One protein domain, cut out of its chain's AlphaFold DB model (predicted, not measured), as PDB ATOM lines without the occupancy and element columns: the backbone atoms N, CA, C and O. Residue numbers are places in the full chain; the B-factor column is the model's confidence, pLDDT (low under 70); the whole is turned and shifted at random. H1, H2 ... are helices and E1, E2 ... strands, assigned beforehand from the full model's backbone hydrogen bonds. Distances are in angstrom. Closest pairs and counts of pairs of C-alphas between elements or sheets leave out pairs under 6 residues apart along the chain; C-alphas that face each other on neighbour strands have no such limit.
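AT A GLANCE: This is residues 8 to 67 of the 86 residues of an uncharacterized protein of Gammaproteobacteria bacterium (UniProt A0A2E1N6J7). Two short parallel strands, E1 and E2, make a small ribbon in the middle, with the helix H3 packed along E2 towards one end of the length and a helical hairpin, H1 and H2, at the other end. The hairpin joins the ribbon by E1's tight link and by an arc of chain after H2, leaving an open space between. The printed part has 60 residues, in the order E1, H1, H2, E2, H3, and is mostly helix. It is loose, with a radius of gyration of the C-alphas of 13.2 A and spans of 35 by 26 by 16 A.

IN THESE COORDINATES: E1 is residues 8 to 10, beginning at C-alpha 8 (224.239, 243.116, 217.739), and E2 is residues 47 to 50. H3, residues 55 to 65, measures 15.1 A and ends at C-alpha 65 (216.802, 250.495, 212.345). H1 is residues 13 to 22, 14.7 A long, and H2 is residues 30 to 39, 14.8 A long.

HOW THE PARTS SIT: E1 and E2 are parallel, at 21 degrees, with N 8 and O 47 within hydrogen-bond range at 2.7 A and N 49 and O 8 at 2.8 A. With H1 and H2 between, they form a strand-helix-strand unit, two parallel neighbour strands joined through helices. The closest C-alphas of E2 and H3, Leu 49 and Leu 58, are 6.4 A apart. H1 and H2 touch as a hairpin, closest at the C-alphas of Ala 17 and Thr 30, 7.1 A. They run opposite ways at a steep tilt of 35.3 degrees, only just past shallow. H3 is apart from H1 and H2. In H1, H2 and H3 every O i to N i+4 pair is within hydrogen-bond range.

THE WHOLE: The C-alphas of Leu 31 and Gly 67 are farthest apart, 36.3 A. The printed part has no cut and no long link. Residues 22 to 27 and 38 to 43 stand free. The mean pLDDT of the printed part is 72.0; residues 21, 23 to 31, 41 to 45 and 63 to 67 are under 70.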
ATOM      1  N   LEU A   8     223.938 244.417 217.169       79.38
ATOM      2  CA  LEU A   8     224.239 243.116 217.739       79.38
ATOM      3  C   LEU A   8     223.557 242.028 216.911       79.38
ATOM      4  O   LEU A   8     222.336 241.909 216.926       79.38
ATOM      5  N   LEU A   9     224.349 241.205 216.227       79.50
ATOM      6  CA  LEU A   9     223.870 239.956 215.635       79.50
ATOM      7  C   LEU A   9     223.834 238.880 216.727       79.50
ATOM      8  O   LEU A   9     224.877 238.523 217.278       79.50
ATOM      9  N   ARG A  10     222.649 238.362 217.051       81.44
ATOM     10  CA  ARG A  10     222.450 237.318 218.066       81.44
ATOM     11  C   ARG A  10     221.925 236.046 217.413       81.44
ATOM     12  O   ARG A  10     221.055 236.107 216.558       81.44
ATOM     13  N   GLY A  11     222.425 234.898 217.862       80.19
ATOM     14  CA  GLY A  11     221.881 233.589 217.515       80.19
ATOM     15  C   GLY A  11     222.399 232.489 218.418       80.19
ATOM     16  O   GLY A  11     223.304 232.705 219.229       80.19
ATOM     17  N   SER A  12     221.828 231.298 218.268       79.94
ATOM     18  CA  SER A  12     222.257 230.131 219.030       79.94
ATOM     19  C   SER A  12     223.684 229.699 218.662       79.94
ATOM     20  O   SER A  12     224.102 229.723 217.501       79.94
ATOM     21  N   GLN A  13     224.444 229.246 219.663       74.50
ATOM     22  CA  GLN A  13     225.817 228.762 219.475       74.50
ATOM     23  C   GLN A  13     225.895 227.627 218.439       74.50
ATOM     24  O   GLN A  13     226.856 227.554 217.674       74.50
ATOM     25  N   GLY A  14     224.878 226.759 218.394       75.44
ATOM     26  CA  GLY A  14     224.800 225.646 217.447       75.44
ATOM     27  C   GLY A  14     224.649 226.100 215.993       75.44
ATOM     28  O   GLY A  14     225.317 225.551 215.115       75.44
ATOM     29  N   LEU A  15     223.839 227.133 215.741       79.06
ATOM     30  CA  LEU A  15     223.667 227.702 214.403       79.06
ATOM     31  C   LEU A  15     224.964 228.371 213.941       79.06
ATOM     32  O   LEU A  15     225.465 228.065 212.860       79.06
ATOM     33  N   ILE A  16     225.571 229.192 214.801       77.44
ATOM     34  CA  ILE A  16     226.833 229.882 214.496       77.44
ATOM     35  C   ILE A  16     227.963 228.881 214.213       77.44
ATOM     36  O   ILE A  16     228.682 229.013 213.224       77.44
ATOM     37  N   ALA A  17     228.095 227.837 215.035       74.38
ATOM     38  CA  ALA A  17     229.087 226.787 214.819       74.38
ATOM     39  C   ALA A  17     228.861 226.021 213.504       74.38
ATOM     40  O   ALA A  17     229.826 225.639 212.844       74.38
ATOM     41  N   SER A  18     227.604 225.803 213.112       74.81
ATOM     42  CA  SER A  18     227.258 225.121 211.859       74.81
ATOM     43  C   SER A  18     227.606 225.968 210.634       74.81
ATOM     44  O   SER A  18     228.171 225.443 209.681       74.81
ATOM     45  N   VAL A  19     227.368 227.284 210.684       75.25
ATOM     46  CA  VAL A  19     227.767 228.218 209.617       75.25
ATOM     47  C   VAL A  19     229.285 228.261 209.447       75.25
ATOM     48  O   VAL A  19     229.768 228.280 208.316       75.25
ATOM     49  N   PHE A  20     230.046 228.240 210.544       71.19
ATOM     50  CA  PHE A  20     231.508 228.227 210.458       71.19
ATOM     51  C   PHE A  20     232.053 226.940 209.838       71.19
ATOM     52  O   PHE A  20     232.924 227.024 208.984       71.19
ATOM     53  N   LYS A  21     231.472 225.777 210.155       68.88
ATOM     54  CA  LYS A  21     231.874 224.487 209.563       68.88
ATOM     55  C   LYS A  21     231.717 224.411 208.042       68.88
ATOM     56  O   LYS A  21     232.420 223.630 207.417       68.88
ATOM     57  N   ILE A  22     230.791 225.179 207.464       71.44
ATOM     58  CA  ILE A  22     230.540 225.203 206.012       71.44
ATOM     59  C   ILE A  22     231.659 225.950 205.266       71.44
ATOM     60  O   ILE A  22     231.844 225.748 204.069       71.44
ATOM     61  N   ARG A  23     232.419 226.814 205.948       67.62
ATOM     62  CA  ARG A  23     233.516 227.573 205.342       67.62
ATOM     63  C   ARG A  23     234.806 226.768 205.501       67.62
ATOM     64  O   ARG A  23     235.304 226.625 206.614       67.62
ATOM     65  N   GLU A  24     235.311 226.217 204.395       58.50
ATOM     66  CA  GLU A  24     236.485 225.324 204.376       58.50
ATOM     67  C   GLU A  24     237.736 225.969 205.004       58.50
ATOM     68  O   GLU A  24     238.487 225.297 205.712       58.50
ATOM     69  N   ASP A  25     237.873 227.292 204.890       60.25
ATOM     70  CA  ASP A  25     238.888 228.088 205.584       60.25
ATOM     71  C   ASP A  25     238.404 228.515 206.981       60.25
ATOM     72  O   ASP A  25     238.004 229.658 207.231       60.25
ATOM     73  N   ASN A  26     238.392 227.566 207.918       57.66
ATOM     74  CA  ASN A  26     237.979 227.802 209.303       57.66
ATOM     75  C   ASN A  26     238.931 228.778 210.024       57.66
ATOM     76  O   ASN A  26     239.912 228.369 210.640       57.66
ATOM     77  N   PHE A  27     238.606 230.072 210.020       58.91
ATOM     78  CA  PHE A  27     239.359 231.100 210.756       58.91
ATOM     79  C   PHE A  27     239.150 231.038 212.287       58.91
ATOM     80  O   PHE A  27     239.900 231.668 213.028       58.91
ATOM     81  N   MET A  28     238.158 230.286 212.802       63.06
ATOM     82  CA  MET A  28     237.840 230.277 214.239       63.06
ATOM     83  C   MET A  28     237.626 228.870 214.837       63.06
ATOM     84  O   MET A  28     236.600 228.236 214.586       63.06
ATOM     85  N   PRO A  29     238.550 228.391 215.696       67.44
ATOM     86  CA  PRO A  29     238.373 227.180 216.494       67.44
ATOM     87  C   PRO A  29     237.119 227.234 217.381       67.44
ATOM     88  O   PRO A  29     236.836 228.245 218.026       67.44
ATOM     89  N   THR A  30     236.406 226.112 217.511       65.62
ATOM     90  CA  THR A  30     235.196 225.964 218.352       65.62
ATOM     91  C   THR A  30     235.401 226.357 219.819       65.62
ATOM     92  O   THR A  30     234.463 226.820 220.468       65.62
ATOM     93  N   LEU A  31     236.625 226.221 220.341       64.06
ATOM     94  CA  LEU A  31     236.987 226.660 221.694       64.06
ATOM     95  C   LEU A  31     236.942 228.189 221.854       64.06
ATOM     96  O   LEU A  31     236.490 228.673 222.891       64.06
ATOM     97  N   LEU A  32     237.328 228.950 220.824       71.56
ATOM     98  CA  LEU A  32     237.261 230.414 220.849       71.56
ATOM     99  C   LEU A  32     235.815 230.908 220.783       71.56
ATOM    100  O   LEU A  32     235.463 231.851 221.486       71.56
ATOM    101  N   LEU A  33     234.944 230.223 220.030       71.69
ATOM    102  CA  LEU A  33     233.519 230.565 219.972       71.69
ATOM    103  C   LEU A  33     232.867 230.523 221.363       71.69
ATOM    104  O   LEU A  33     232.116 231.426 221.723       71.69
ATOM    105  N   ARG A  34     233.188 229.509 222.177       72.56
ATOM    106  CA  ARG A  34     232.648 229.390 223.542       72.56
ATOM    107  C   ARG A  34     233.096 230.544 224.444       72.56
ATOM    108  O   ARG A  34     232.298 231.040 225.233       72.56
ATOM    109  N   SER A  35     234.350 230.979 224.305       74.12
ATOM    110  CA  SER A  35     234.892 232.128 225.042       74.12
ATOM    111  C   SER A  35     234.163 233.427 224.696       74.12
ATOM    112  O   SER A  35     233.900 234.232 225.587       74.12
ATOM    113  N   GLN A  36     233.804 233.619 223.424       76.12
ATOM    114  CA  GLN A  36     233.106 234.826 222.976       76.12
ATOM    115  C   GLN A  36     231.681 234.913 223.522       76.12
ATOM    116  O   GLN A  36     231.265 235.979 223.959       76.12
ATOM    117  N   PHE A  37     230.956 233.794 223.585       72.50
ATOM    118  CA  PHE A  37     229.632 233.759 224.216       72.50
ATOM    119  C   PHE A  37     229.684 234.055 225.720       72.50
ATOM    120  O   PHE A  37     228.793 234.719 226.235       72.50
ATOM    121  N   ALA A  38     230.720 233.581 226.419       73.19
ATOM    122  CA  ALA A  38     230.890 233.831 227.851       73.19
ATOM    123  C   ALA A  38     231.310 235.277 228.169       73.19
ATOM    124  O   ALA A  38     231.053 235.754 229.268       73.19
ATOM    125  N   SER A  39     231.958 235.954 227.217       73.75
ATOM    126  CA  SER A  39     232.458 237.327 227.379       73.75
ATOM    127  C   SER A  39     231.496 238.383 226.835       73.75
ATOM    128  O   SER A  39     231.759 239.574 226.971       73.75
ATOM    129  N   LEU A  40     230.407 237.967 226.180       76.38
ATOM    130  CA  LEU A  40     229.445 238.889 225.600       76.38
ATOM    131  C   LEU A  40     228.640 239.554 226.722       76.38
ATOM    132  O   LEU A  40     227.878 238.886 227.423       76.38
ATOM    133  N   GLU A  41     228.789 240.867 226.877       67.50
ATOM    134  CA  GLU A  41     227.947 241.622 227.800       67.50
ATOM    135  C   GLU A  41     226.478 241.547 227.341       67.50
ATOM    136  O   GLU A  41     226.182 241.713 226.152       67.50
ATOM    137  N   PRO A  42     225.533 241.255 228.252       64.88
ATOM    138  CA  PRO A  42     224.132 241.055 227.892       64.88
ATOM    139  C   PRO A  42     223.437 242.354 227.471       64.88
ATOM    140  O   PRO A  42     222.427 242.295 226.767       64.88
ATOM    141  N   GLU A  43     223.969 243.505 227.883       64.50
ATOM    142  CA  GLU A  43     223.384 244.812 227.615       64.50
ATOM    143  C   GLU A  43     224.023 245.450 226.382       64.50
ATOM    144  O   GLU A  43     225.194 245.817 226.371       64.50
ATOM    145  N   HIS A  44     223.230 245.598 225.325       68.94
ATOM    146  CA  HIS A  44     223.630 246.301 224.116       68.94
ATOM    147  C   HIS A  44     222.579 247.360 223.788       68.94
ATOM    148  O   HIS A  44     221.440 247.038 223.463       68.94
ATOM    149  N   SER A  45     222.968 248.635 223.848       66.69
ATOM    150  CA  SER A  45     222.084 249.790 223.630       66.69
ATOM    151  C   SER A  45     221.779 250.085 222.152       66.69
ATOM    152  O   SER A  45     221.205 251.126 221.832       66.69
ATOM    153  N   GLY A  46     222.207 249.211 221.238       73.06
ATOM    154  CA  GLY A  46     221.973 249.322 219.798       73.06
ATOM    155  C   GLY A  46     220.983 248.282 219.265       73.06
ATOM    156  O   GLY A  46     220.381 247.518 220.019       73.06
ATOM    157  N   LEU A  47     220.828 248.224 217.942       77.12
ATOM    158  CA  LEU A  47     219.873 247.322 217.291       77.12
ATOM    159  C   LEU A  47     220.282 245.860 217.506       77.12
ATOM    160  O   LEU A  47     221.418 245.507 217.216       77.12
ATOM    161  N   THR A  48     219.372 245.008 217.974       78.62
ATOM    162  CA  THR A  48     219.614 243.558 218.054       78.62
ATOM    163  C   THR A  48     218.912 242.868 216.892       78.62
ATOM    164  O   THR A  48     217.732 243.104 216.659       78.62
ATOM    165  N   LEU A  49     219.642 242.035 216.159       79.25
ATOM    166  CA  LEU A  49     219.205 241.329 214.957       79.25
ATOM    167  C   LEU A  49     219.364 239.823 215.186       79.25
ATOM    168  O   LEU A  49     220.442 239.379 215.592       79.25
ATOM    169  N   ASN A  50     218.314 239.040 214.940       81.81
ATOM    170  CA  ASN A  50     218.334 237.595 215.162       81.81
ATOM    171  C   ASN A  50     218.771 236.844 213.898       81.81
ATOM    172  O   ASN A  50     218.043 236.798 212.916       81.81
ATOM    173  N   ILE A  51     219.931 236.195 213.925       82.94
ATOM    174  CA  ILE A  51     220.480 235.481 212.758       82.94
ATOM    175  C   ILE A  51     219.696 234.213 212.371       82.94
ATOM    176  O   ILE A  51     220.051 233.562 211.392       82.94
ATOM    177  N   GLU A  52     218.691 233.824 213.157       82.75
ATOM    178  CA  GLU A  52     217.744 232.759 212.803       82.75
ATOM    179  C   GLU A  52     216.726 233.212 211.742       82.75
ATOM    180  O   GLU A  52     216.109 232.372 211.087       82.75
ATOM    181  N   GLU A  53     216.563 234.523 211.549       79.50
ATOM    182  CA  GLU A  53     215.748 235.099 210.478       79.50
ATOM    183  C   GLU A  53     216.442 234.974 209.115       79.50
ATOM    184  O   GLU A  53     217.663 234.808 209.011       79.50
ATOM    185  N   ALA A  54     215.664 235.079 208.033       81.50
ATOM    186  CA  ALA A  54     216.237 235.057 206.696       81.50
ATOM    187  C   ALA A  54     217.181 236.264 206.494       81.50
ATOM    188  O   ALA A  54     216.884 237.374 206.948       81.50
ATOM    189  N   PRO A  55     218.297 236.109 205.754       78.94
ATOM    190  CA  PRO A  55     219.247 237.201 205.527       78.94
ATOM    191  C   PRO A  55     218.626 238.469 204.921       78.94
ATOM    192  O   PRO A  55     219.085 239.575 205.205       78.94
ATOM    193  N   SER A  56     217.576 238.320 204.106       76.38
ATOM    194  CA  SER A  56     216.808 239.433 203.537       76.38
ATOM    195  C   SER A  56     216.106 240.269 204.606       76.38
ATOM    196  O   SER A  56     216.116 241.499 204.534       76.38
ATOM    197  N   ASP A  57     215.552 239.610 205.616       74.56
ATOM    198  CA  ASP A  57     214.755 240.236 206.669       74.56
ATOM    199  C   ASP A  57     215.671 240.949 207.671       74.56
ATOM    200  O   ASP A  57     215.388 242.066 208.114       74.56
ATOM    201  N   LEU A  58     216.851 240.372 207.917       75.62
ATOM    202  CA  LEU A  58     217.914 240.993 208.706       75.62
ATOM    203  C   LEU A  58     218.474 242.245 208.036       75.62
ATOM    204  O   LEU A  58     218.669 243.264 208.700       75.62
ATOM    205  N   ALA A  59     218.717 242.193 206.723       76.75
ATOM    206  CA  ALA A  59     219.176 243.350 205.959       76.75
ATOM    207  C   ALA A  59     218.126 244.469 205.963       76.75
ATOM    208  O   ALA A  59     218.465 245.634 206.169       76.75
ATOM    209  N   HIS A  60     216.847 244.121 205.811       74.38
ATOM    210  CA  HIS A  60     215.747 245.079 205.887       74.38
ATOM    211  C   HIS A  60     215.639 245.727 207.278       74.38
ATOM    212  O   HIS A  60     215.552 246.952 207.394       74.38
ATOM    213  N   THR A  61     215.709 244.932 208.346       72.69
ATOM    214  CA  THR A  61     215.633 245.423 209.733       72.69
ATOM    215  C   THR A  61     216.844 246.279 210.105       72.69
ATOM    216  O   THR A  61     216.707 247.305 210.767       72.69
ATOM    217  N   ASN A  62     218.032 245.928 209.613       71.81
ATOM    218  CA  ASN A  62     219.234 246.748 209.747       71.81
ATOM    219  C   ASN A  62     219.059 248.104 209.034       71.81
ATOM    220  O   ASN A  62     219.167 249.154 209.665       71.81
ATOM    221  N   CYS A  63     218.682 248.107 207.755       67.56
ATOM    222  CA  CYS A  63     218.488 249.339 206.983       67.56
ATOM    223  C   CYS A  63     217.406 250.263 207.566       67.56
ATOM    224  O   CYS A  63     217.540 251.485 207.503       67.56
ATOM    225  N   THR A  64     216.351 249.701 208.157       66.25
ATOM    226  CA  THR A  64     215.274 250.474 208.796       66.25
ATOM    227  C   THR A  64     215.648 250.951 210.202       66.25
ATOM    228  O   THR A  64     215.381 252.102 210.539       66.25
ATOM    229  N   GLY A  65     216.340 250.132 211.000       60.41
ATOM    230  CA  GLY A  65     216.802 250.495 212.345       60.41
ATOM    231  C   GLY A  65     217.967 251.493 212.353       60.41
ATOM    232  O   GLY A  65     218.061 252.338 213.244       60.41
ATOM    233  N   PHE A  66     218.828 251.459 211.331       59.81
ATOM    234  CA  PHE A  66     219.891 252.444 211.111       59.81
ATOM    235  C   PHE A  66     219.505 253.557 210.132       59.81
ATOM    236  O   PHE A  66     220.328 254.442 209.885       59.81
ATOM    237  N   GLY A  67     218.264 253.570 209.642       49.47
ATOM    238  CA  GLY A  67     217.765 254.576 208.711       49.47
ATOM    239  C   GLY A  67     217.956 256.009 209.229       49.47
ATOM    240  O   GLY A  67     217.993 256.244 210.450       49.47
TER     241      GLY A  67